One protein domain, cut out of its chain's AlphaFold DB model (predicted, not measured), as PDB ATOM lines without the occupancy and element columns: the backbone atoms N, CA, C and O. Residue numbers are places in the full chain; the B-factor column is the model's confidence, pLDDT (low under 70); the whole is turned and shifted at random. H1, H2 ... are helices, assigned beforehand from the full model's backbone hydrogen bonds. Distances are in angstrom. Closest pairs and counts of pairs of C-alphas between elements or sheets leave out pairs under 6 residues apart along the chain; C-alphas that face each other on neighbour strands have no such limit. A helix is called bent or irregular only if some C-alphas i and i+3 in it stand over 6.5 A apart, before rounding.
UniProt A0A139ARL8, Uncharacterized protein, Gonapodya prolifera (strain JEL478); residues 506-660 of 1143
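Overview. This is residues 506 to 660 of the 1143 residues of an uncharacterized protein of Gonapodya prolifera (strain JEL478) (UniProt A0A139ARL8). Eleven helices stand one after another along a rod, each lying across the rod's long axis and running against the one before it, so that the chain zigzags as a solenoid from H1 at one end to H11 at the other. A loop, residues 553 to 558 between H4 and H5, sticks out from the side of the row. The printed part has 155 residues with named helices H1 to H11 in chain order and no named strand; the class is all helix. The whole is loose, with a radius of gyration of the C-alphas of 20.5 A and spans of 70 by 28 by 26 A.

Along the chain. H1, residues 506 to 514, begins with C-alpha 506 at (33.120, 19.954, 386.687). H2 is residues 517 to 530, 20.1 A long, H3 residues 533 to 543, 14.8 A, and H4 residues 547 to 552. H5 is residues 562 to 572, 15.7 A, H6 residues 578 to 583, and H7 residues 588 to 598, 15.2 A, beginning with C-alpha 588 at (14.219, 38.030, 361.983). H8 is residues 601 to 611, 15.1 A, H9 residues 616 to 630, 20.6 A, and H10 residues 633 to 642, 14.3 A. H11, residues 646 to 657, 15.4 A, ends with C-alpha 657 at (22.053, 36.579, 327.832); it is only just irregular, C-alphas 648 and 651 being 6.7 A apart.

Arrangement. H1 and H2 are close but not clearly touching, the closest C-alphas being those of Met 511 and Trp 520, 7.4 A. H2 and H3 form a hairpin at a shallow tilt of 9 degrees, with the C-alphas of Val 524 and Ala 536 closest at 4.9 A. H5 is the hub, touching H2, H3, H4 and H6; its closest C-alphas to H6 are those of Gly 567 and Thr 578, 5.0 A. H6 and H7 touch at Leu 582 and Leu 591, closest C-alphas 5.9 A. H7 and H8 are a hairpin at 5 degrees, closest C-alphas Ile 592 and Ala 604, 4.9 A. H8 touches H9, closest C-alphas Ala 608 and Val 616, 5.3 A. H9, H10 and H11 make an up and down bundle, each running against the one before; the C-alphas of Gly 624 and Ser 636 are closest for H9 and H10, 4.1 A. H11 touches H10 with residues 646 to 650 alone, closest C-alphas Phe 640 and Leu 646, 4.8 A. Every O i to N i+4 pair is within hydrogen-bond range in H2, H3, H4, H6, H7, H8, H9 and H10, against 4 of 5 in H1, 6 of 7 in H5 and 6 of 8 in H11.

Size, cuts and confidence. The C-alphas farthest apart, of Val 513 and Asp 660, are 70.3 A apart. The printed part has no cut and no long link. The mean pLDDT of the printed part is 78.0; residues 549 to 560, 647, 654 and 657 to 660 are under 70.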
ATOM      1  N   ASP A 506      32.295  21.129 386.399       79.50
ATOM      2  CA  ASP A 506      33.120  19.954 386.687       79.50
ATOM      3  C   ASP A 506      33.849  19.471 385.421       79.50
ATOM      4  O   ASP A 506      34.990  19.014 385.477       79.50
ATOM      5  N   ALA A 507      33.227  19.614 384.243       80.38
ATOM      6  CA  ALA A 507      33.893  19.352 382.968       80.38
ATOM      7  C   ALA A 507      35.063  20.323 382.705       80.38
ATOM      8  O   ALA A 507      36.112  19.879 382.240       80.38
ATOM      9  N   ILE A 508      34.924  21.619 383.026       79.94
ATOM     10  CA  ILE A 508      35.988  22.634 382.876       79.94
ATOM     11  C   ILE A 508      37.185  22.311 383.775       79.94
ATOM     12  O   ILE A 508      38.323  22.376 383.308       79.94
ATOM     13  N   GLU A 509      36.954  21.913 385.029       80.12
ATOM     14  CA  GLU A 509      38.032  21.543 385.961       80.12
ATOM     15  C   GLU A 509      38.852  20.349 385.447       80.12
ATOM     16  O   GLU A 509      40.086  20.359 385.480       80.12
ATOM     17  N   VAL A 510      38.180  19.326 384.908       79.25
ATOM     18  CA  VAL A 510      38.857  18.166 384.307       79.25
ATOM     19  C   VAL A 510      39.595  18.565 383.020       79.25
ATOM     20  O   VAL A 510      40.705  18.085 382.758       79.25
ATOM     21  N   MET A 511      39.019  19.485 382.244       75.12
ATOM     22  CA  MET A 511      39.570  20.006 380.991       75.12
ATOM     23  C   MET A 511      40.851  20.827 381.161       75.12
ATOM     24  O   MET A 511      41.736  20.743 380.303       75.12
ATOM     25  N   GLU A 512      41.014  21.551 382.274       73.94
ATOM     26  CA  GLU A 512      42.280  22.233 382.594       73.94
ATOM     27  C   GLU A 512      43.462  21.256 382.674       73.94
ATOM     28  O   GLU A 512      44.597  21.633 382.375       73.94
ATOM     29  N   VAL A 513      43.205  19.983 383.001       73.81
ATOM     30  CA  VAL A 513      44.242  18.947 383.059       73.81
ATOM     31  C   VAL A 513      44.519  18.296 381.698       73.81
ATOM     32  O   VAL A 513      45.631  17.822 381.473       73.81
ATOM     33  N   LEU A 514      43.536  18.259 380.793       70.88
ATOM     34  CA  LEU A 514      43.680  17.684 379.447       70.88
ATOM     35  C   LEU A 514      44.382  18.643 378.473       70.88
ATOM     36  O   LEU A 514      45.183  18.198 377.654       70.88
ATOM     37  N   ASN A 515      44.085  19.945 378.568       72.00
ATOM     38  CA  ASN A 515      44.695  21.025 377.781       72.00
ATOM     39  C   ASN A 515      44.742  20.780 376.250       72.00
ATOM     40  O   ASN A 515      45.715  21.138 375.585       72.00
ATOM     41  N   SER A 516      43.696  20.168 375.678       75.12
ATOM     42  CA  SER A 516      43.527  19.995 374.223       75.12
ATOM     43  C   SER A 516      42.583  21.057 373.664       75.12
ATOM     44  O   SER A 516      41.526  21.326 374.236       75.12
ATOM     45  N   ARG A 517      42.951  21.642 372.520       77.44
ATOM     46  CA  ARG A 517      42.149  22.656 371.828       77.44
ATOM     47  C   ARG A 517      40.823  22.090 371.324       77.44
ATOM     48  O   ARG A 517      39.789  22.715 371.520       77.44
ATOM     49  N   GLU A 518      40.855  20.914 370.712       71.44
ATOM     50  CA  GLU A 518      39.686  20.234 370.149       71.44
ATOM     51  C   GLU A 518      38.662  19.910 371.245       71.44
ATOM     52  O   GLU A 518      37.455  20.026 371.045       71.44
ATOM     53  N   ALA A 519      39.157  19.568 372.436       71.75
ATOM     54  CA  ALA A 519      38.340  19.331 373.617       71.75
ATOM     55  C   ALA A 519      37.720  20.624 374.186       71.75
ATOM     56  O   ALA A 519      36.574  20.617 374.630       71.75
ATOM     57  N   TRP A 520      38.421  21.762 374.120       79.38
ATOM     58  CA  TRP A 520      37.808  23.053 374.447       79.38
ATOM     59  C   TRP A 520      36.749  23.449 373.412       79.38
ATOM     60  O   TRP A 520      35.678  23.907 373.793       79.38
ATOM     61  N   GLU A 521      36.997  23.227 372.117       76.19
ATOM     62  CA  GLU A 521      36.031  23.509 371.044       76.19
ATOM     63  C   GLU A 521      34.760  22.644 371.154       76.19
ATOM     64  O   GLU A 521      33.659  23.152 370.929       76.19
ATOM     65  N   SER A 522      34.870  21.371 371.556       76.50
ATOM     66  CA  SER A 522      33.697  20.520 371.811       76.50
ATOM     67  C   SER A 522      32.900  20.997 373.029       76.50
ATOM     68  O   SER A 522      31.673  21.099 372.961       76.50
ATOM     69  N   LEU A 523      33.584  21.391 374.108       79.50
ATOM     70  CA  LEU A 523      32.947  21.941 375.302       79.50
ATOM     71  C   LEU A 523      32.227  23.267 375.015       79.50
ATOM     72  O   LEU A 523      31.135  23.488 375.539       79.50
ATOM     73  N   VAL A 524      32.784  24.123 374.149       82.56
ATOM     74  CA  VAL A 524      32.124  25.361 373.698       82.56
ATOM     75  C   VAL A 524      30.769  25.051 373.065       82.56
ATOM     76  O   VAL A 524      29.784  25.696 373.422       82.56
ATOM     77  N   LYS A 525      30.684  24.056 372.171       79.12
ATOM     78  CA  LYS A 525      29.413  23.666 371.531       79.12
ATOM     79  C   LYS A 525      28.367  23.273 372.574       79.12
ATOM     80  O   LYS A 525      27.237  23.749 372.519       79.12
ATOM     81  N   SER A 526      28.765  22.497 373.580       75.69
ATOM     82  CA  SER A 526      27.885  22.110 374.685       75.69
ATOM     83  C   SER A 526      27.457  23.297 375.554       75.69
ATOM     84  O   SER A 526      26.289  23.377 375.941       75.69
ATOM     85  N   CYS A 527      28.355  24.251 375.824       80.38
ATOM     86  CA  CYS A 527      28.031  25.489 376.545       80.38
ATOM     87  C   CYS A 527      27.027  26.354 375.763       80.38
ATOM     88  O   CYS A 527      26.101  26.913 376.351       80.38
ATOM     89  N   ILE A 528      27.167  26.424 374.433       82.00
ATOM     90  CA  ILE A 528      26.231  27.143 373.559       82.00
ATOM     91  C   ILE A 528      24.855  26.471 373.599       82.00
ATOM     92  O   ILE A 528      23.876  27.165 373.854       82.00
ATOM     93  N   CYS A 529      24.761  25.144 373.437       77.56
ATOM     94  CA  CYS A 529      23.477  24.427 373.488       77.56
ATOM     95  C   CYS A 529      22.739  24.600 374.820       77.56
ATOM     96  O   CYS A 529      21.516  24.722 374.849       77.56
ATOM     97  N   SER A 530      23.487  24.599 375.923       75.19
ATOM     98  CA  SER A 530      22.950  24.701 377.285       75.19
ATOM     99  C   SER A 530      22.659  26.137 377.734       75.19
ATOM    100  O   SER A 530      21.968  26.330 378.730       75.19
ATOM    101  N   GLY A 531      23.140  27.147 377.000       76.56
ATOM    102  CA  GLY A 531      22.904  28.564 377.303       76.56
ATOM    103  C   GLY A 531      23.852  29.176 378.330       76.56
ATOM    104  O   GLY A 531      23.687  30.343 378.681       76.56
ATOM    105  N   TYR A 532      24.881  28.449 378.768       82.38
ATOM    106  CA  TYR A 532      25.928  28.984 379.640       82.38
ATOM    107  C   TYR A 532      26.979  29.756 378.826       82.38
ATOM    108  O   TYR A 532      28.114  29.311 378.642       82.38
ATOM    109  N   LEU A 533      26.588  30.927 378.317       80.88
ATOM    110  CA  LEU A 533      27.409  31.759 377.427       80.88
ATOM    111  C   LEU A 533      28.708  32.246 378.080       80.88
ATOM    112  O   LEU A 533      29.756  32.210 377.441       80.88
ATOM    113  N   ASP A 534      28.673  32.598 379.366       79.81
ATOM    114  CA  ASP A 534      29.863  33.025 380.114       79.81
ATOM    115  C   ASP A 534      30.941  31.934 380.148       79.81
ATOM    116  O   ASP A 534      32.131  32.198 379.966       79.81
ATOM    117  N   LEU A 535      30.516  30.679 380.314       82.06
ATOM    118  CA  LEU A 535      31.409  29.526 380.264       82.06
ATOM    119  C   LEU A 535      31.882  29.266 378.830       82.06
ATOM    120  O   LEU A 535      33.064  28.993 378.626       82.06
ATOM    121  N   ALA A 536      31.013  29.434 377.827       81.25
ATOM    122  CA  ALA A 536      31.399  29.334 376.418       81.25
ATOM    123  C   ALA A 536      32.502  30.345 376.055       81.25
ATOM    124  O   ALA A 536      33.452  29.993 375.356       81.25
ATOM    125  N   TYR A 537      32.423  31.574 376.573       81.38
ATOM    126  CA  TYR A 537      33.438  32.613 376.399       81.38
ATOM    127  C   TYR A 537      34.785  32.228 377.014       81.38
ATOM    128  O   TYR A 537      35.824  32.386 376.368       81.38
ATOM    129  N   ILE A 538      34.780  31.670 378.227       82.12
ATOM    130  CA  ILE A 538      35.997  31.169 378.878       82.12
ATOM    131  C   ILE A 538      36.603  30.022 378.058       82.12
ATOM    132  O   ILE A 538      37.804  30.031 377.778       82.12
ATOM    133  N   CYS A 539      35.776  29.075 377.614       81.81
ATOM    134  CA  CYS A 539      36.215  27.936 376.812       81.81
ATOM    135  C   CYS A 539      36.769  28.371 375.440       81.81
ATOM    136  O   CYS A 539      37.806  27.863 375.022       81.81
ATOM    137  N   LEU A 540      36.165  29.363 374.771       82.00
ATOM    138  CA  LEU A 540      36.668  29.941 373.513       82.00
ATOM    139  C   LEU A 540      38.019  30.642 373.691       82.00
ATOM    140  O   LEU A 540      38.915  30.494 372.855       82.00
ATOM    141  N   ALA A 541      38.188  31.370 374.799       79.62
ATOM    142  CA  ALA A 541      39.453  32.012 375.134       79.62
ATOM    143  C   ALA A 541      40.559  30.970 375.370       79.62
ATOM    144  O   ALA A 541      41.671  31.130 374.865       79.62
ATOM    145  N   LYS A 542      40.246  29.874 376.074       79.81
ATOM    146  CA  LYS A 542      41.170  28.751 376.309       79.81
ATOM    147  C   LYS A 542      41.462  27.949 375.033       79.81
ATOM    148  O   LYS A 542      42.594  27.516 374.851       79.81
ATOM    149  N   ALA A 543      40.495  27.828 374.118       77.56
ATOM    150  CA  ALA A 543      40.684  27.239 372.788       77.56
ATOM    151  C   ALA A 543      41.558  28.103 371.852       77.56
ATOM    152  O   ALA A 543      42.002  27.632 370.804       77.56
ATOM    153  N   GLY A 544      41.813  29.369 372.209       76.31
ATOM    154  CA  GLY A 544      42.606  30.307 371.411       76.31
ATOM    155  C   GLY A 544      41.836  30.975 370.267       76.31
ATOM    156  O   GLY A 544      42.459  31.585 369.397       76.31
ATOM    157  N   ASN A 545      40.499  30.895 370.252       75.00
ATOM    158  CA  ASN A 545      39.658  31.527 369.235       75.00
ATOM    159  C   ASN A 545      38.983  32.800 369.782       75.00
ATOM    160  O   ASN A 545      37.925  32.756 370.404       75.00
ATOM    161  N   ILE A 546      39.623  33.951 369.552       70.69
ATOM    162  CA  ILE A 546      39.232  35.253 370.131       70.69
ATOM    163  C   ILE A 546      38.212  36.001 369.249       70.69
ATOM    164  O   ILE A 546      37.537  36.923 369.707       70.69
ATOM    165  N   TRP A 547      38.074  35.627 367.974       70.88
ATOM    166  CA  TRP A 547      37.206  36.340 367.028       70.88
ATOM    167  C   TRP A 547      35.719  36.338 367.415       70.88
ATOM    168  O   TRP A 547      35.132  37.423 367.409       70.88
ATOM    169  N   PRO A 548      35.118  35.200 367.819       70.12
ATOM    170  CA  PRO A 548      33.714  35.165 368.228       70.12
ATOM    171  C   PRO A 548      33.468  36.020 369.479       70.12
ATOM    172  O   PRO A 548      32.504  36.774 369.537       70.12
ATOM    173  N   LEU A 549      34.408  35.992 370.433       67.94
ATOM    174  CA  LEU A 549      34.404  36.835 371.635       67.94
ATOM    175  C   LEU A 549      34.405  38.330 371.295       67.94
ATOM    176  O   LEU A 549      33.638  39.098 371.867       67.94
ATOM    177  N   ARG A 550      35.256  38.758 370.355       69.88
ATOM    178  CA  ARG A 550      35.343  40.167 369.946       69.88
ATOM    179  C   ARG A 550      34.085  40.645 369.223       69.88
ATOM    180  O   ARG A 550      33.726  41.807 369.373       69.88
ATOM    181  N   LEU A 551      33.445  39.779 368.438       66.94
ATOM    182  CA  LEU A 551      32.199  40.118 367.752       66.94
ATOM    183  C   LEU A 551      31.037  40.250 368.745       66.94
ATOM    184  O   LEU A 551      30.273  41.204 368.647       66.94
ATOM    185  N   CYS A 552      30.936  39.337 369.716       64.88
ATOM    186  CA  CYS A 552      29.908  39.391 370.757       64.88
ATOM    187  C   CYS A 552      30.106  40.558 371.742       64.88
ATOM    188  O   CYS A 552      29.119  41.125 372.193       64.88
ATOM    189  N   ASN A 553      31.357  40.946 372.034       62.22
ATOM    190  CA  ASN A 553      31.701  42.014 372.992       62.22
ATOM    191  C   ASN A 553      32.017  43.379 372.335       62.22
ATOM    192  O   ASN A 553      32.603  44.249 372.981       62.22
ATOM    193  N   GLY A 554      31.727  43.563 371.043       55.69
ATOM    194  CA  GLY A 554      31.975  44.826 370.336       55.69
ATOM    195  C   GLY A 554      31.112  45.992 370.849       55.69
ATOM    196  O   GLY A 554      30.055  45.776 371.427       55.69
ATOM    197  N   GLU A 555      31.539  47.238 370.596       43.16
ATOM    198  CA  GLU A 555      30.929  48.495 371.101       43.16
ATOM    199  C   GLU A 555      29.450  48.725 370.726       43.16
ATOM    200  O   GLU A 555      28.802  49.612 371.279       43.16
ATOM    201  N   ASN A 556      28.894  47.918 369.825       47.16
ATOM    202  CA  ASN A 556      27.462  47.880 369.582       47.16
ATOM    203  C   ASN A 556      26.893  46.734 370.415       47.16
ATOM    204  O   ASN A 556      27.089  45.582 370.038       47.16
ATOM    205  N   ASN A 557      26.189  47.047 371.508       49.03
ATOM    206  CA  ASN A 557      25.333  46.110 372.246       49.03
ATOM    207  C   ASN A 557      24.337  45.452 371.272       49.03
ATOM    208  O   ASN A 557      23.206  45.912 371.101       49.03
ATOM    209  N   MET A 558      24.774  44.405 370.576       52.84
ATOM    210  CA  MET A 558      23.958  43.631 369.655       52.84
ATOM    211  C   MET A 558      23.104  42.706 370.508       52.84
ATOM    212  O   MET A 558      23.488  41.573 370.757       52.84
ATOM    213  N   SER A 559      21.975  43.255 370.969       54.16
ATOM    214  CA  SER A 559      20.900  42.627 371.747       54.16
ATOM    215  C   SER A 559      21.346  41.840 372.989       54.16
ATOM    216  O   SER A 559      22.042  40.838 372.886       54.16
ATOM    217  N   ASP A 560      20.798  42.180 374.157       61.22
ATOM    218  CA  ASP A 560      20.920  41.366 375.383       61.22
ATOM    219  C   ASP A 560      20.267  39.965 375.254       61.22
ATOM    220  O   ASP A 560      20.243  39.184 376.206       61.22
ATOM    221  N   ASP A 561      19.720  39.623 374.079       74.56
ATOM    222  CA  ASP A 561      19.111  38.329 373.804       74.56
ATOM    223  C   ASP A 561      20.176  37.228 373.720       74.56
ATOM    224  O   ASP A 561      20.869  37.044 372.713       74.56
ATOM    225  N   SER A 562      20.217  36.411 374.773       75.56
ATOM    226  CA  SER A 562      21.040  35.201 374.874       75.56
ATOM    227  C   SER A 562      20.915  34.291 373.639       75.56
ATOM    228  O   SER A 562      21.902  33.720 373.188       75.56
ATOM    229  N   LYS A 563      19.730  34.216 373.016       80.38
ATOM    230  CA  LYS A 563      19.474  33.405 371.810       80.38
ATOM    231  C   LYS A 563      20.200  33.910 370.564       80.38
ATOM    232  O   LYS A 563      20.696  33.108 369.777       80.38
ATOM    233  N   VAL A 564      20.305  35.229 370.399       78.94
ATOM    234  CA  VAL A 564      21.054  35.836 369.287       78.94
ATOM    235  C   VAL A 564      22.544  35.582 369.480       78.94
ATOM    236  O   VAL A 564      23.230  35.204 368.537       78.94
ATOM    237  N   GLN A 565      23.036  35.700 370.715       77.94
ATOM    238  CA  GLN A 565      24.423  35.379 371.049       77.94
ATOM    239  C   GLN A 565      24.733  33.889 370.843       77.94
ATOM    240  O   GLN A 565      25.761  33.569 370.248       77.94
ATOM    241  N   GLN A 566      23.828  32.984 371.241       81.19
ATOM    242  CA  GLN A 566      23.924  31.552 370.931       81.19
ATOM    243  C   GLN A 566      24.006  31.320 369.418       81.19
ATOM    244  O   GLN A 566      24.915  30.629 368.971       81.19
ATOM    245  N   GLY A 567      23.112  31.940 368.641       79.56
ATOM    246  CA  GLY A 567      23.083  31.834 367.182       79.56
ATOM    247  C   GLY A 567      24.330  32.395 366.493       79.56
ATOM    248  O   GLY A 567      24.843  31.811 365.548       79.56
ATOM    249  N   LEU A 568      24.875  33.512 366.972       78.19
ATOM    250  CA  LEU A 568      26.109  34.080 366.422       78.19
ATOM    251  C   LEU A 568      27.317  33.195 366.736       78.19
ATOM    252  O   LEU A 568      28.122  32.912 365.851       78.19
ATOM    253  N   LEU A 569      27.438  32.725 367.979       80.19
ATOM    254  CA  LEU A 569      28.518  31.825 368.387       80.19
ATOM    255  C   LEU A 569      28.441  30.479 367.665       80.19
ATOM    256  O   LEU A 569      29.480  29.923 367.310       80.19
ATOM    257  N   SER A 570      27.232  29.980 367.410       80.50
ATOM    258  CA  SER A 570      27.001  28.715 366.721       80.50
ATOM    259  C   SER A 570      27.415  28.758 365.242       80.50
ATOM    260  O   SER A 570      27.857  27.738 364.717       80.50
ATOM    261  N   ILE A 571      27.369  29.931 364.587       77.94
ATOM    262  CA  ILE A 571      27.933  30.128 363.234       77.94
ATOM    263  C   ILE A 571      29.444  29.885 363.255       77.94
ATOM    264  O   ILE A 571      29.967  29.154 362.417       77.94
ATOM    265  N   PHE A 572      30.154  30.467 364.225       74.50
ATOM    266  CA  PHE A 572      31.614  30.351 364.314       74.50
ATOM    267  C   PHE A 572      32.100  28.957 364.703       74.50
ATOM    268  O   PHE A 572      33.245  28.611 364.415       74.50
ATOM    269  N   THR A 573      31.262  28.176 365.380       72.88
ATOM    270  CA  THR A 573      31.559  26.792 365.766       72.88
ATOM    271  C   THR A 573      30.965  25.762 364.797       72.88
ATOM    272  O   THR A 573      31.048  24.560 365.070       72.88
ATOM    273  N   GLU A 574      30.405  26.223 363.670       76.44
ATOM    274  CA  GLU A 574      29.799  25.414 362.601       76.44
ATOM    275  C   GLU A 574      28.733  24.433 363.122       76.44
ATOM    276  O   GLU A 574      28.698  23.250 362.781       76.44
ATOM    277  N   MET A 575      27.857  24.906 364.009       75.75
ATOM    278  CA  MET A 575      26.777  24.091 364.565       75.75
ATOM    279  C   MET A 575      25.541  24.103 363.658       75.75
ATOM    280  O   MET A 575      25.071  25.155 363.222       75.75
ATOM    281  N   VAL A 576      24.941  22.927 363.459       74.19
ATOM    282  CA  VAL A 576      23.720  22.747 362.649       74.19
ATOM    283  C   VAL A 576      22.507  23.467 363.260       74.19
ATOM    284  O   VAL A 576      21.673  24.003 362.540       74.19
ATOM    285  N   GLN A 577      22.454  23.570 364.591       74.38
ATOM    286  CA  GLN A 577      21.351  24.169 365.365       74.38
ATOM    287  C   GLN A 577      21.292  25.710 365.297       74.38
ATOM    288  O   GLN A 577      20.473  26.339 365.961       74.38
ATOM    289  N   THR A 578      22.157  26.344 364.500       78.00
ATOM    290  CA  THR A 578      22.235  27.807 364.359       78.00
ATOM    291  C   THR A 578      20.904  28.439 363.950       78.00
ATOM    292  O   THR A 578      20.503  29.469 364.496       78.00
ATOM    293  N   VAL A 579      20.200  27.811 363.003       76.06
ATOM    294  CA  VAL A 579      18.892  28.283 362.522       76.06
ATOM    295  C   VAL A 579      17.855  28.217 363.648       76.06
ATOM    296  O   VAL A 579      17.073  29.150 363.822       76.06
ATOM    297  N   ASP A 580      17.891  27.174 364.475       79.88
ATOM    298  CA  ASP A 580      16.946  26.984 365.581       79.88
ATOM    299  C   ASP A 580      17.118  28.057 366.667       79.88
ATOM    300  O   ASP A 580      16.140  28.579 367.202       79.88
ATOM    301  N   PHE A 581      18.358  28.456 366.969       80.56
ATOM    302  CA  PHE A 581      18.606  29.536 367.929       80.56
ATOM    303  C   PHE A 581      18.121  30.895 367.416       80.56
ATOM    304  O   PHE A 581      17.516  31.656 368.173       80.56
ATOM    305  N   LEU A 582      18.339  31.192 366.131       76.94
ATOM    306  CA  LEU A 582      17.931  32.466 365.535       76.94
ATOM    307  C   LEU A 582      16.425  32.537 365.246       76.94
ATOM    308  O   LEU A 582      15.846  33.612 365.373       76.94
ATOM    309  N   THR A 583      15.762  31.420 364.934       78.56
ATOM    310  CA  THR A 583      14.290  31.361 364.805       78.56
ATOM    311  C   THR A 583      13.576  31.583 366.133       78.56
ATOM    312  O   THR A 583      12.513  32.197 366.158       78.56
ATOM    313  N   GLN A 584      14.169  31.136 367.243       78.19
ATOM    314  CA  GLN A 584      13.676  31.406 368.597       78.19
ATOM    315  C   GLN A 584      13.908  32.859 369.043       78.19
ATOM    316  O   GLN A 584      13.396  33.262 370.088       78.19
ATOM    317  N   SER A 585      14.681  33.639 368.283       76.31
ATOM    318  CA  SER A 585      14.921  35.055 368.554       76.31
ATOM    319  C   SER A 585      13.924  35.949 367.809       76.31
ATOM    320  O   SER A 585      13.474  35.624 366.711       76.31
ATOM    321  N   ASN A 586      13.638  37.133 368.357       73.19
ATOM    322  CA  ASN A 586      12.816  38.145 367.677       73.19
ATOM    323  C   ASN A 586      13.584  38.907 366.571       73.19
ATOM    324  O   ASN A 586      13.049  39.840 365.970       73.19
ATOM    325  N   GLN A 587      14.845  38.548 366.291       77.88
ATOM    326  CA  GLN A 587      15.713  39.227 365.321       77.88
ATOM    327  C   GLN A 587      15.640  38.562 363.937       77.88
ATOM    328  O   GLN A 587      16.603  37.976 363.440       77.88
ATOM    329  N   HIS A 588      14.483  38.676 363.278       82.12
ATOM    330  CA  HIS A 588      14.219  38.030 361.983       82.12
ATOM    331  C   HIS A 588      15.114  38.523 360.832       82.12
ATOM    332  O   HIS A 588      15.319  37.800 359.861       82.12
ATOM    333  N   GLU A 589      15.683  39.727 360.925       83.12
ATOM    334  CA  GLU A 589      16.594  40.252 359.900       83.12
ATOM    335  C   GLU A 589      17.906  39.456 359.825       83.12
ATOM    336  O   GLU A 589      18.353  39.110 358.729       83.12
ATOM    337  N   LEU A 590      18.476  39.095 360.979       81.50
ATOM    338  CA  LEU A 590      19.666  38.242 361.053       81.50
ATOM    339  C   LEU A 590      19.375  36.844 360.501       81.50
ATOM    340  O   LEU A 590      20.192  36.282 359.777       81.50
ATOM    341  N   LEU A 591      18.183  36.312 360.782       85.00
ATOM    342  CA  LEU A 591      17.738  35.027 360.246       85.00
ATOM    343  C   LEU A 591      17.616  35.058 358.712       85.00
ATOM    344  O   LEU A 591      18.066  34.134 358.038       85.00
ATOM    345  N   ILE A 592      17.067  36.134 358.144       86.88
ATOM    346  CA  ILE A 592      16.985  36.312 356.687       86.88
ATOM    347  C   ILE A 592      18.387  36.377 356.075       86.88
ATOM    348  O   ILE A 592      18.638  35.731 355.060       86.88
ATOM    349  N   GLN A 593      19.313  37.122 356.683       85.38
ATOM    350  CA  GLN A 593      20.700  37.194 356.211       85.38
ATOM    351  C   GLN A 593      21.397  35.830 356.267       85.38
ATOM    352  O   GLN A 593      22.096  35.465 355.322       85.38
ATOM    353  N   LEU A 594      21.162  35.054 357.328       85.00
ATOM    354  CA  LEU A 594      21.667  33.691 357.451       85.00
ATOM    355  C   LEU A 594      21.122  32.792 356.332       85.00
ATOM    356  O   LEU A 594      21.902  32.139 355.644       85.00
ATOM    357  N   HIS A 595      19.806  32.791 356.094       87.00
ATOM    358  CA  HIS A 595      19.209  31.999 355.014       87.00
ATOM    359  C   HIS A 595      19.748  32.395 353.635       87.00
ATOM    360  O   HIS A 595      20.046  31.516 352.826       87.00
ATOM    361  N   LYS A 596      19.955  33.698 353.384       86.75
ATOM    362  CA  LYS A 596      20.619  34.182 352.163       86.75
ATOM    363  C   LYS A 596      22.042  33.634 352.032       86.75
ATOM    364  O   LYS A 596      22.408  33.173 350.957       86.75
ATOM    365  N   ALA A 597      22.828  33.653 353.110       84.62
ATOM    366  CA  ALA A 597      24.207  33.160 353.111       84.62
ATOM    367  C   ALA A 597      24.298  31.637 352.906       84.62
ATOM    368  O   ALA A 597      25.218  31.163 352.246       84.62
ATOM    369  N   ILE A 598      23.328  30.882 353.433       83.94
ATOM    370  CA  ILE A 598      23.198  29.430 353.222       83.94
ATOM    371  C   ILE A 598      22.745  29.110 351.782       83.94
ATOM    372  O   ILE A 598      22.985  28.012 351.288       83.94
ATOM    373  N   GLY A 599      22.103  30.060 351.095       84.00
ATOM    374  CA  GLY A 599      21.487  29.857 349.780       84.00
ATOM    375  C   GLY A 599      20.066  29.283 349.842       84.00
ATOM    376  O   GLY A 599      19.505  28.910 348.811       84.00
ATOM    377  N   ASP A 600      19.451  29.232 351.030       87.19
ATOM    378  CA  ASP A 600      18.059  28.808 351.207       87.19
ATOM    379  C   ASP A 600      17.093  29.989 351.026       87.19
ATOM    380  O   ASP A 600      16.522  30.551 351.966       87.19
ATOM    381  N   TRP A 601      16.917  30.380 349.766       88.50
ATOM    382  CA  TRP A 601      16.088  31.522 349.386       88.50
ATOM    383  C   TRP A 601      14.599  31.325 349.680       88.50
ATOM    384  O   TRP A 601      13.897  32.301 349.934       88.50
ATOM    385  N   LYS A 602      14.108  30.079 349.700       89.00
ATOM    386  CA  LYS A 602      12.698  29.783 350.005       89.00
ATOM    387  C   LYS A 602      12.373  30.150 351.450       89.00
ATOM    388  O   LYS A 602      11.403  30.863 351.700       89.00
ATOM    389  N   SER A 603      13.218  29.725 352.387       86.75
ATOM    390  CA  SER A 603      13.062  30.082 353.799       86.75
ATOM    391  C   SER A 603      13.316  31.571 354.039       86.75
ATOM    392  O   SER A 603      12.586  32.192 354.813       86.75
ATOM    393  N   ALA A 604      14.271  32.187 353.328       88.12
ATOM    394  CA  ALA A 604      14.517  33.632 353.402       88.12
ATOM    395  C   ALA A 604      13.296  34.468 352.969       88.12
ATOM    396  O   ALA A 604      12.963  35.464 353.611       88.12
ATOM    397  N   VAL A 605      12.614  34.064 351.893       87.75
ATOM    398  CA  VAL A 605      11.400  34.738 351.408       87.75
ATOM    399  C   VAL A 605      10.242  34.525 352.381       87.75
ATOM    400  O   VAL A 605       9.645  35.506 352.815       87.75
ATOM    401  N   ASN A 606       9.980  33.286 352.812       89.25
ATOM    402  CA  ASN A 606       8.900  32.996 353.764       89.25
ATOM    403  C   ASN A 606       9.075  33.763 355.085       89.25
ATOM    404  O   ASN A 606       8.129  34.351 355.612       89.25
ATOM    405  N   THR A 607      10.297  33.793 355.627       86.25
ATOM    406  CA  THR A 607      10.596  34.554 356.849       86.25
ATOM    407  C   THR A 607      10.374  36.050 356.636       86.25
ATOM    408  O   THR A 607       9.759  36.692 357.492       86.25
ATOM    409  N   ALA A 608      10.765  36.592 355.478       87.00
ATOM    410  CA  ALA A 608      10.538  37.991 355.144       87.00
ATOM    411  C   ALA A 608       9.054  38.347 354.963       87.00
ATOM    412  O   ALA A 608       8.613  39.377 355.472       87.00
ATOM    413  N   GLU A 609       8.265  37.510 354.290       85.56
ATOM    414  CA  GLU A 609       6.833  37.752 354.062       85.56
ATOM    415  C   GLU A 609       6.030  37.770 355.365       85.56
ATOM    416  O   GLU A 609       5.178  38.644 355.569       85.56
ATOM    417  N   HIS A 610       6.328  36.832 356.268       85.25
ATOM    418  CA  HIS A 610       5.622  36.704 357.537       85.25
ATOM    419  C   HIS A 610       6.082  37.720 358.589       85.25
ATOM    420  O   HIS A 610       5.237  38.260 359.305       85.25
ATOM    421  N   HIS A 611       7.385  38.012 358.672       79.25
ATOM    422  CA  HIS A 611       7.954  38.759 359.801       79.25
ATOM    423  C   HIS A 611       8.566  40.118 359.425       79.25
ATOM    424  O   HIS A 611       8.635  41.000 360.278       79.25
ATOM    425  N   SER A 612       8.974  40.351 358.169       80.00
ATOM    426  CA  SER A 612       9.639  41.603 357.760       80.00
ATOM    427  C   SER A 612       9.205  42.102 356.374       80.00
ATOM    428  O   SER A 612       9.981  42.102 355.413       80.00
ATOM    429  N   ARG A 613       7.971  42.613 356.277       78.00
ATOM    430  CA  ARG A 613       7.385  43.129 355.020       78.00
ATOM    431  C   ARG A 613       8.260  44.155 354.290       78.00
ATOM    432  O   ARG A 613       8.240  44.207 353.066       78.00
ATOM    433  N   VAL A 614       9.031  44.955 355.032       82.88
ATOM    434  CA  VAL A 614       9.942  45.972 354.472       82.88
ATOM    435  C   VAL A 614      11.049  45.332 353.626       82.88
ATOM    436  O   VAL A 614      11.390  45.852 352.567       82.88
ATOM    437  N   ASN A 615      11.562  44.173 354.050       83.56
ATOM    438  CA  ASN A 615      12.709  43.522 353.419       83.56
ATOM    439  C   ASN A 615      12.321  42.583 352.271       83.56
ATOM    440  O   ASN A 615      13.200  42.193 351.511       83.56
ATOM    441  N   VAL A 616      11.037  42.253 352.094       87.75
ATOM    442  CA  VAL A 616      10.560  41.309 351.061       87.75
ATOM    443  C   VAL A 616      11.071  41.686 349.669       87.75
ATOM    444  O   VAL A 616      11.685  40.864 348.993       87.75
ATOM    445  N   LYS A 617      10.920  42.956 349.269       88.19
ATOM    446  CA  LYS A 617      11.392  43.438 347.959       88.19
ATOM    447  C   LYS A 617      12.910  43.322 347.804       88.19
ATOM    448  O   LYS A 617      13.386  42.949 346.739       88.19
ATOM    449  N   ALA A 618      13.667  43.594 348.868       87.38
ATOM    450  CA  ALA A 618      15.122  43.461 348.860       87.38
ATOM    451  C   ALA A 618      15.562  41.989 348.772       87.38
ATOM    452  O   ALA A 618      16.489  41.667 348.038       87.38
ATOM    453  N   VAL A 619      14.876  41.076 349.470       89.25
ATOM    454  CA  VAL A 619      15.136  39.628 349.387       89.25
ATOM    455  C   VAL A 619      14.859  39.104 347.978       89.25
ATOM    456  O   VAL A 619      15.704  38.401 347.434       89.25
ATOM    457  N   TYR A 620      13.734  39.484 347.365       90.19
ATOM    458  CA  TYR A 620      13.418  39.108 345.982       90.19
ATOM    459  C   TYR A 620      14.396  39.696 344.964       90.19
ATOM    460  O   TYR A 620      14.755  39.023 344.002       90.19
ATOM    461  N   HIS A 621      14.864  40.925 345.181       89.38
ATOM    462  CA  HIS A 621      15.888  41.535 344.340       89.38
ATOM    463  C   HIS A 621      17.198  40.731 344.375       89.38
ATOM    464  O   HIS A 621      17.749  40.412 343.325       89.38
ATOM    465  N   ASP A 622      17.669  40.353 345.565       87.62
ATOM    466  CA  ASP A 622      18.889  39.552 345.716       87.62
ATOM    467  C   ASP A 622      18.704  38.127 345.165       87.62
ATOM    468  O   ASP A 622      19.593  37.594 344.499       87.62
ATOM    469  N   PHE A 623      17.518  37.540 345.366       89.94
ATOM    470  CA  PHE A 623      17.157  36.247 344.789       89.94
ATOM    471  C   PHE A 623      17.158  36.283 343.256       89.94
ATOM    472  O   PHE A 623      17.624  35.339 342.628       89.94
ATOM    473  N   GLY A 624      16.702  37.382 342.645       87.00
ATOM    474  CA  GLY A 624      16.735  37.561 341.193       87.00
ATOM    475  C   GLY A 624      18.154  37.533 340.620       87.00
ATOM    476  O   GLY A 624      18.389  36.928 339.575       87.00
ATOM    477  N   PHE A 625      19.130  38.108 341.331       86.88
ATOM    478  CA  PHE A 625      20.540  38.006 340.943       86.88
ATOM    479  C   PHE A 625      21.088  36.590 341.100       86.88
ATOM    480  O   PHE A 625      21.735  36.089 340.184       86.88
ATOM    481  N   TYR A 626      20.782  35.918 342.211       89.38
ATOM    482  CA  TYR A 626      21.172  34.523 342.413       89.38
ATOM    483  C   TYR A 626      20.575  33.585 341.346       89.38
ATOM    484  O   TYR A 626      21.251  32.688 340.839       89.38
ATOM    485  N   ALA A 627      19.314  33.798 340.968       85.44
ATOM    486  CA  ALA A 627      18.645  33.063 339.898       85.44
ATOM    487  C   ALA A 627      19.300  33.319 338.523       85.44
ATOM    488  O   ALA A 627      19.504  32.379 337.760       85.44
ATOM    489  N   ASP A 628      19.719  34.558 338.227       83.69
ATOM    490  CA  ASP A 628      20.477  34.866 337.002       83.69
ATOM    491  C   ASP A 628      21.861  34.199 336.998       83.69
ATOM    492  O   ASP A 628      22.286  33.653 335.982       83.69
ATOM    493  N   GLU A 629      22.567  34.201 338.131       84.50
ATOM    494  CA  GLU A 629      23.872  33.542 338.262       84.50
ATOM    495  C   GLU A 629      23.776  32.017 338.165       84.50
ATOM    496  O   GLU A 629      24.659  31.383 337.588       84.50
ATOM    497  N   SER A 630      22.691  31.429 338.672       83.06
ATOM    498  CA  SER A 630      22.419  29.992 338.555       83.06
ATOM    499  C   SER A 630      21.877  29.572 337.179       83.06
ATOM    500  O   SER A 630      21.803  28.375 336.900       83.06
ATOM    501  N   GLY A 631      21.557  30.527 336.296       79.94
ATOM    502  CA  GLY A 631      21.060  30.283 334.936       79.94
ATOM    503  C   GLY A 631      19.539  30.113 334.816       79.94
ATOM    504  O   GLY A 631      19.050  29.850 333.716       79.94
ATOM    505  N   ASP A 632      18.778  30.290 335.899       83.06
ATOM    506  CA  ASP A 632      17.310  30.303 335.878       83.06
ATOM    507  C   ASP A 632      16.779  31.704 335.534       83.06
ATOM    508  O   ASP A 632      16.418  32.514 336.394       83.06
ATOM    509  N   LEU A 633      16.724  31.997 334.233       78.25
ATOM    510  CA  LEU A 633      16.254  33.288 333.720       78.25
ATOM    511  C   LEU A 633      14.773  33.542 334.015       78.25
ATOM    512  O   LEU A 633      14.391  34.676 334.299       78.25
ATOM    513  N   ALA A 634      13.939  32.501 333.969       77.25
ATOM    514  CA  ALA A 634      12.512  32.636 334.241       77.25
ATOM    515  C   ALA A 634      12.266  32.952 335.725       77.25
ATOM    516  O   ALA A 634      11.502  33.868 336.038       77.25
ATOM    517  N   GLY A 635      12.968  32.259 336.630       80.19
ATOM    518  CA  GLY A 635      12.943  32.538 338.065       80.19
ATOM    519  C   GLY A 635      13.504  33.917 338.416       80.19
ATOM    520  O   GLY A 635      12.910  34.637 339.218       80.19
ATOM    521  N   SER A 636      14.588  34.329 337.755       83.44
ATOM    522  CA  SER A 636      15.196  35.660 337.887       83.44
ATOM    523  C   SER A 636      14.219  36.783 337.534       83.44
ATOM    524  O   SER A 636      14.023  37.720 338.311       83.44
ATOM    525  N   ILE A 637      13.516  36.658 336.404       77.81
ATOM    526  CA  ILE A 637      12.528  37.651 335.974       77.81
ATOM    527  C   ILE A 637      11.328  37.696 336.928       77.81
ATOM    528  O   ILE A 637      10.949  38.785 337.359       77.81
ATOM    529  N   ALA A 638      10.781  36.541 337.322       81.69
ATOM    530  CA  ALA A 638       9.687  36.479 338.291       81.69
ATOM    531  C   ALA A 638      10.081  37.114 339.639       81.69
ATOM    532  O   ALA A 638       9.296  37.852 340.235       81.69
ATOM    533  N   ALA A 639      11.314  36.896 340.102       84.50
ATOM    534  CA  ALA A 639      11.826  37.508 341.323       84.50
ATOM    535  C   ALA A 639      11.956  39.037 341.199       84.50
ATOM    536  O   ALA A 639      11.531  39.769 342.092       84.50
ATOM    537  N   PHE A 640      12.465  39.550 340.075       84.88
ATOM    538  CA  PHE A 640      12.554  40.995 339.841       84.88
ATOM    539  C   PHE A 640      11.192  41.676 339.642       84.88
ATOM    540  O   PHE A 640      11.057  42.865 339.948       84.88
ATOM    541  N   GLU A 641      10.185  40.951 339.152       81.50
ATOM    542  CA  GLU A 641       8.794  41.416 339.118       81.50
ATOM    543  C   GLU A 641       8.231  41.584 340.529       81.50
ATOM    544  O   GLU A 641       7.703  42.652 340.842       81.50
ATOM    545  N   GLN A 642       8.423  40.591 341.406       83.62
ATOM    546  CA  GLN A 642       8.016  40.676 342.816       83.62
ATOM    547  C   GLN A 642       8.771  41.778 343.579       83.62
ATOM    548  O   GLN A 642       8.222  42.414 344.481       83.62
ATOM    549  N   ALA A 643      10.018  42.059 343.194       83.56
ATOM    550  CA  ALA A 643      10.810  43.157 343.744       83.56
ATOM    551  C   ALA A 643      10.435  44.550 343.193       83.56
ATOM    552  O   ALA A 643      10.952  45.552 343.688       83.56
ATOM    553  N   GLU A 644       9.579  44.637 342.163       81.38
ATOM    554  CA  GLU A 644       9.287  45.854 341.378       81.38
ATOM    555  C   GLU A 644      10.534  46.517 340.746       81.38
ATOM    556  O   GLU A 644      10.493  47.663 340.289       81.38
ATOM    557  N   SER A 645      11.657  45.798 340.673       78.94
ATOM    558  CA  SER A 645      12.940  46.292 340.157       78.94
ATOM    559  C   SER A 645      13.222  45.852 338.722       78.94
ATOM    560  O   SER A 645      14.290  46.165 338.185       78.94
ATOM    561  N   LEU A 646      12.271  45.155 338.089       71.44
ATOM    562  CA  LEU A 646      12.402  44.621 336.735       71.44
ATOM    563  C   LEU A 646      12.959  45.674 335.772       71.44
ATOM    564  O   LEU A 646      13.945  45.427 335.101       71.44
ATOM    565  N   ASN A 647      12.431  46.896 335.775       69.56
ATOM    566  CA  ASN A 647      12.812  47.938 334.812       69.56
ATOM    567  C   ASN A 647      14.310  48.287 334.809       69.56
ATOM    568  O   ASN A 647      14.851  48.663 333.771       69.56
ATOM    569  N   PHE A 648      14.972  48.198 335.965       71.62
ATOM    570  CA  PHE A 648      16.387  48.542 336.110       71.62
ATOM    571  C   PHE A 648      17.304  47.340 335.867       71.62
ATOM    572  O   PHE A 648      18.387  47.484 335.293       71.62
ATOM    573  N   CYS A 649      16.876  46.152 336.296       73.31
ATOM    574  CA  CYS A 649      17.666  44.929 336.176       73.31
ATOM    575  C   CYS A 649      17.527  44.286 334.788       73.31
ATOM    576  O   CYS A 649      18.490  43.718 334.275       73.31
ATOM    577  N   LEU A 650      16.369  44.448 334.142       72.81
ATOM    578  CA  LEU A 650      16.016  43.816 332.873       72.81
ATOM    579  C   LEU A 650      17.009  44.126 331.742       72.81
ATOM    580  O   LEU A 650      17.495  43.175 331.133       72.81
ATOM    581  N   PRO A 651      17.424  45.388 331.495       70.81
ATOM    582  CA  PRO A 651      18.417  45.662 330.456       70.81
ATOM    583  C   PRO A 651      19.771  44.982 330.717       70.81
ATOM    584  O   PRO A 651      20.453  44.601 329.770       70.81
ATOM    585  N   LYS A 652      20.163  44.797 331.989       73.88
ATOM    586  CA  LYS A 652      21.433  44.144 332.360       73.88
ATOM    587  C   LYS A 652      21.386  42.637 332.109       73.88
ATOM    588  O   LYS A 652      22.316  42.103 331.510       73.88
ATOM    589  N   VAL A 653      20.295  41.984 332.514       72.50
ATOM    590  CA  VAL A 653      20.053  40.551 332.271       72.50
ATOM    591  C   VAL A 653      19.964  40.273 330.762       72.50
ATOM    592  O   VAL A 653      20.580  39.336 330.260       72.50
ATOM    593  N   MET A 654      19.286  41.144 330.004       69.00
ATOM    594  CA  MET A 654      19.170  41.040 328.541       69.00
ATOM    595  C   MET A 654      20.507  41.189 327.809       69.00
ATOM    596  O   MET A 654      20.798  40.417 326.898       69.00
ATOM    597  N   LEU A 655      21.325  42.180 328.185       70.88
ATOM    598  CA  LEU A 655      22.634  42.409 327.561       70.88
ATOM    599  C   LEU A 655      23.591  41.228 327.769       70.88
ATOM    600  O   LEU A 655      24.428  40.972 326.908       70.88
ATOM    601  N   LYS A 656      23.462  40.522 328.897       71.38
ATOM    602  CA  LYS A 656      24.297  39.370 329.255       71.38
ATOM    603  C   LYS A 656      23.891  38.093 328.508       71.38
ATOM    604  O   LYS A 656      24.771  37.361 328.068       71.38
ATOM    605  N   ASN A 657      22.586  37.857 328.331       68.19
ATOM    606  CA  ASN A 657      22.053  36.579 327.832       68.19
ATOM    607  C   ASN A 657      21.560  36.616 326.369       68.19
ATOM    608  O   ASN A 657      21.339  35.563 325.778       68.19
ATOM    609  N   GLY A 658      21.436  37.799 325.754       68.25
ATOM    610  CA  GLY A 658      20.999  37.978 324.363       68.25
ATOM    611  C   GLY A 658      19.503  38.297 324.226       68.25
ATOM    612  O   GLY A 658      18.656  37.732 324.912       68.25
ATOM    613  N   ILE A 659      19.172  39.227 323.319       66.31
ATOM    614  CA  ILE A 659      17.813  39.792 323.153       66.31
ATOM    615  C   ILE A 659      16.833  38.776 322.530       66.31
ATOM    616  O   ILE A 659      15.636  38.830 322.808       66.31
ATOM    617  N   ASP A 660      17.332  37.828 321.732       64.88
ATOM    618  CA  ASP A 660      16.496  36.868 320.997       64.88
ATOM    619  C   ASP A 660      15.816  35.856 321.932       64.88
ATOM    620  O   ASP A 660      14.613  35.640 321.832       64.88
TER     621      ASP A 660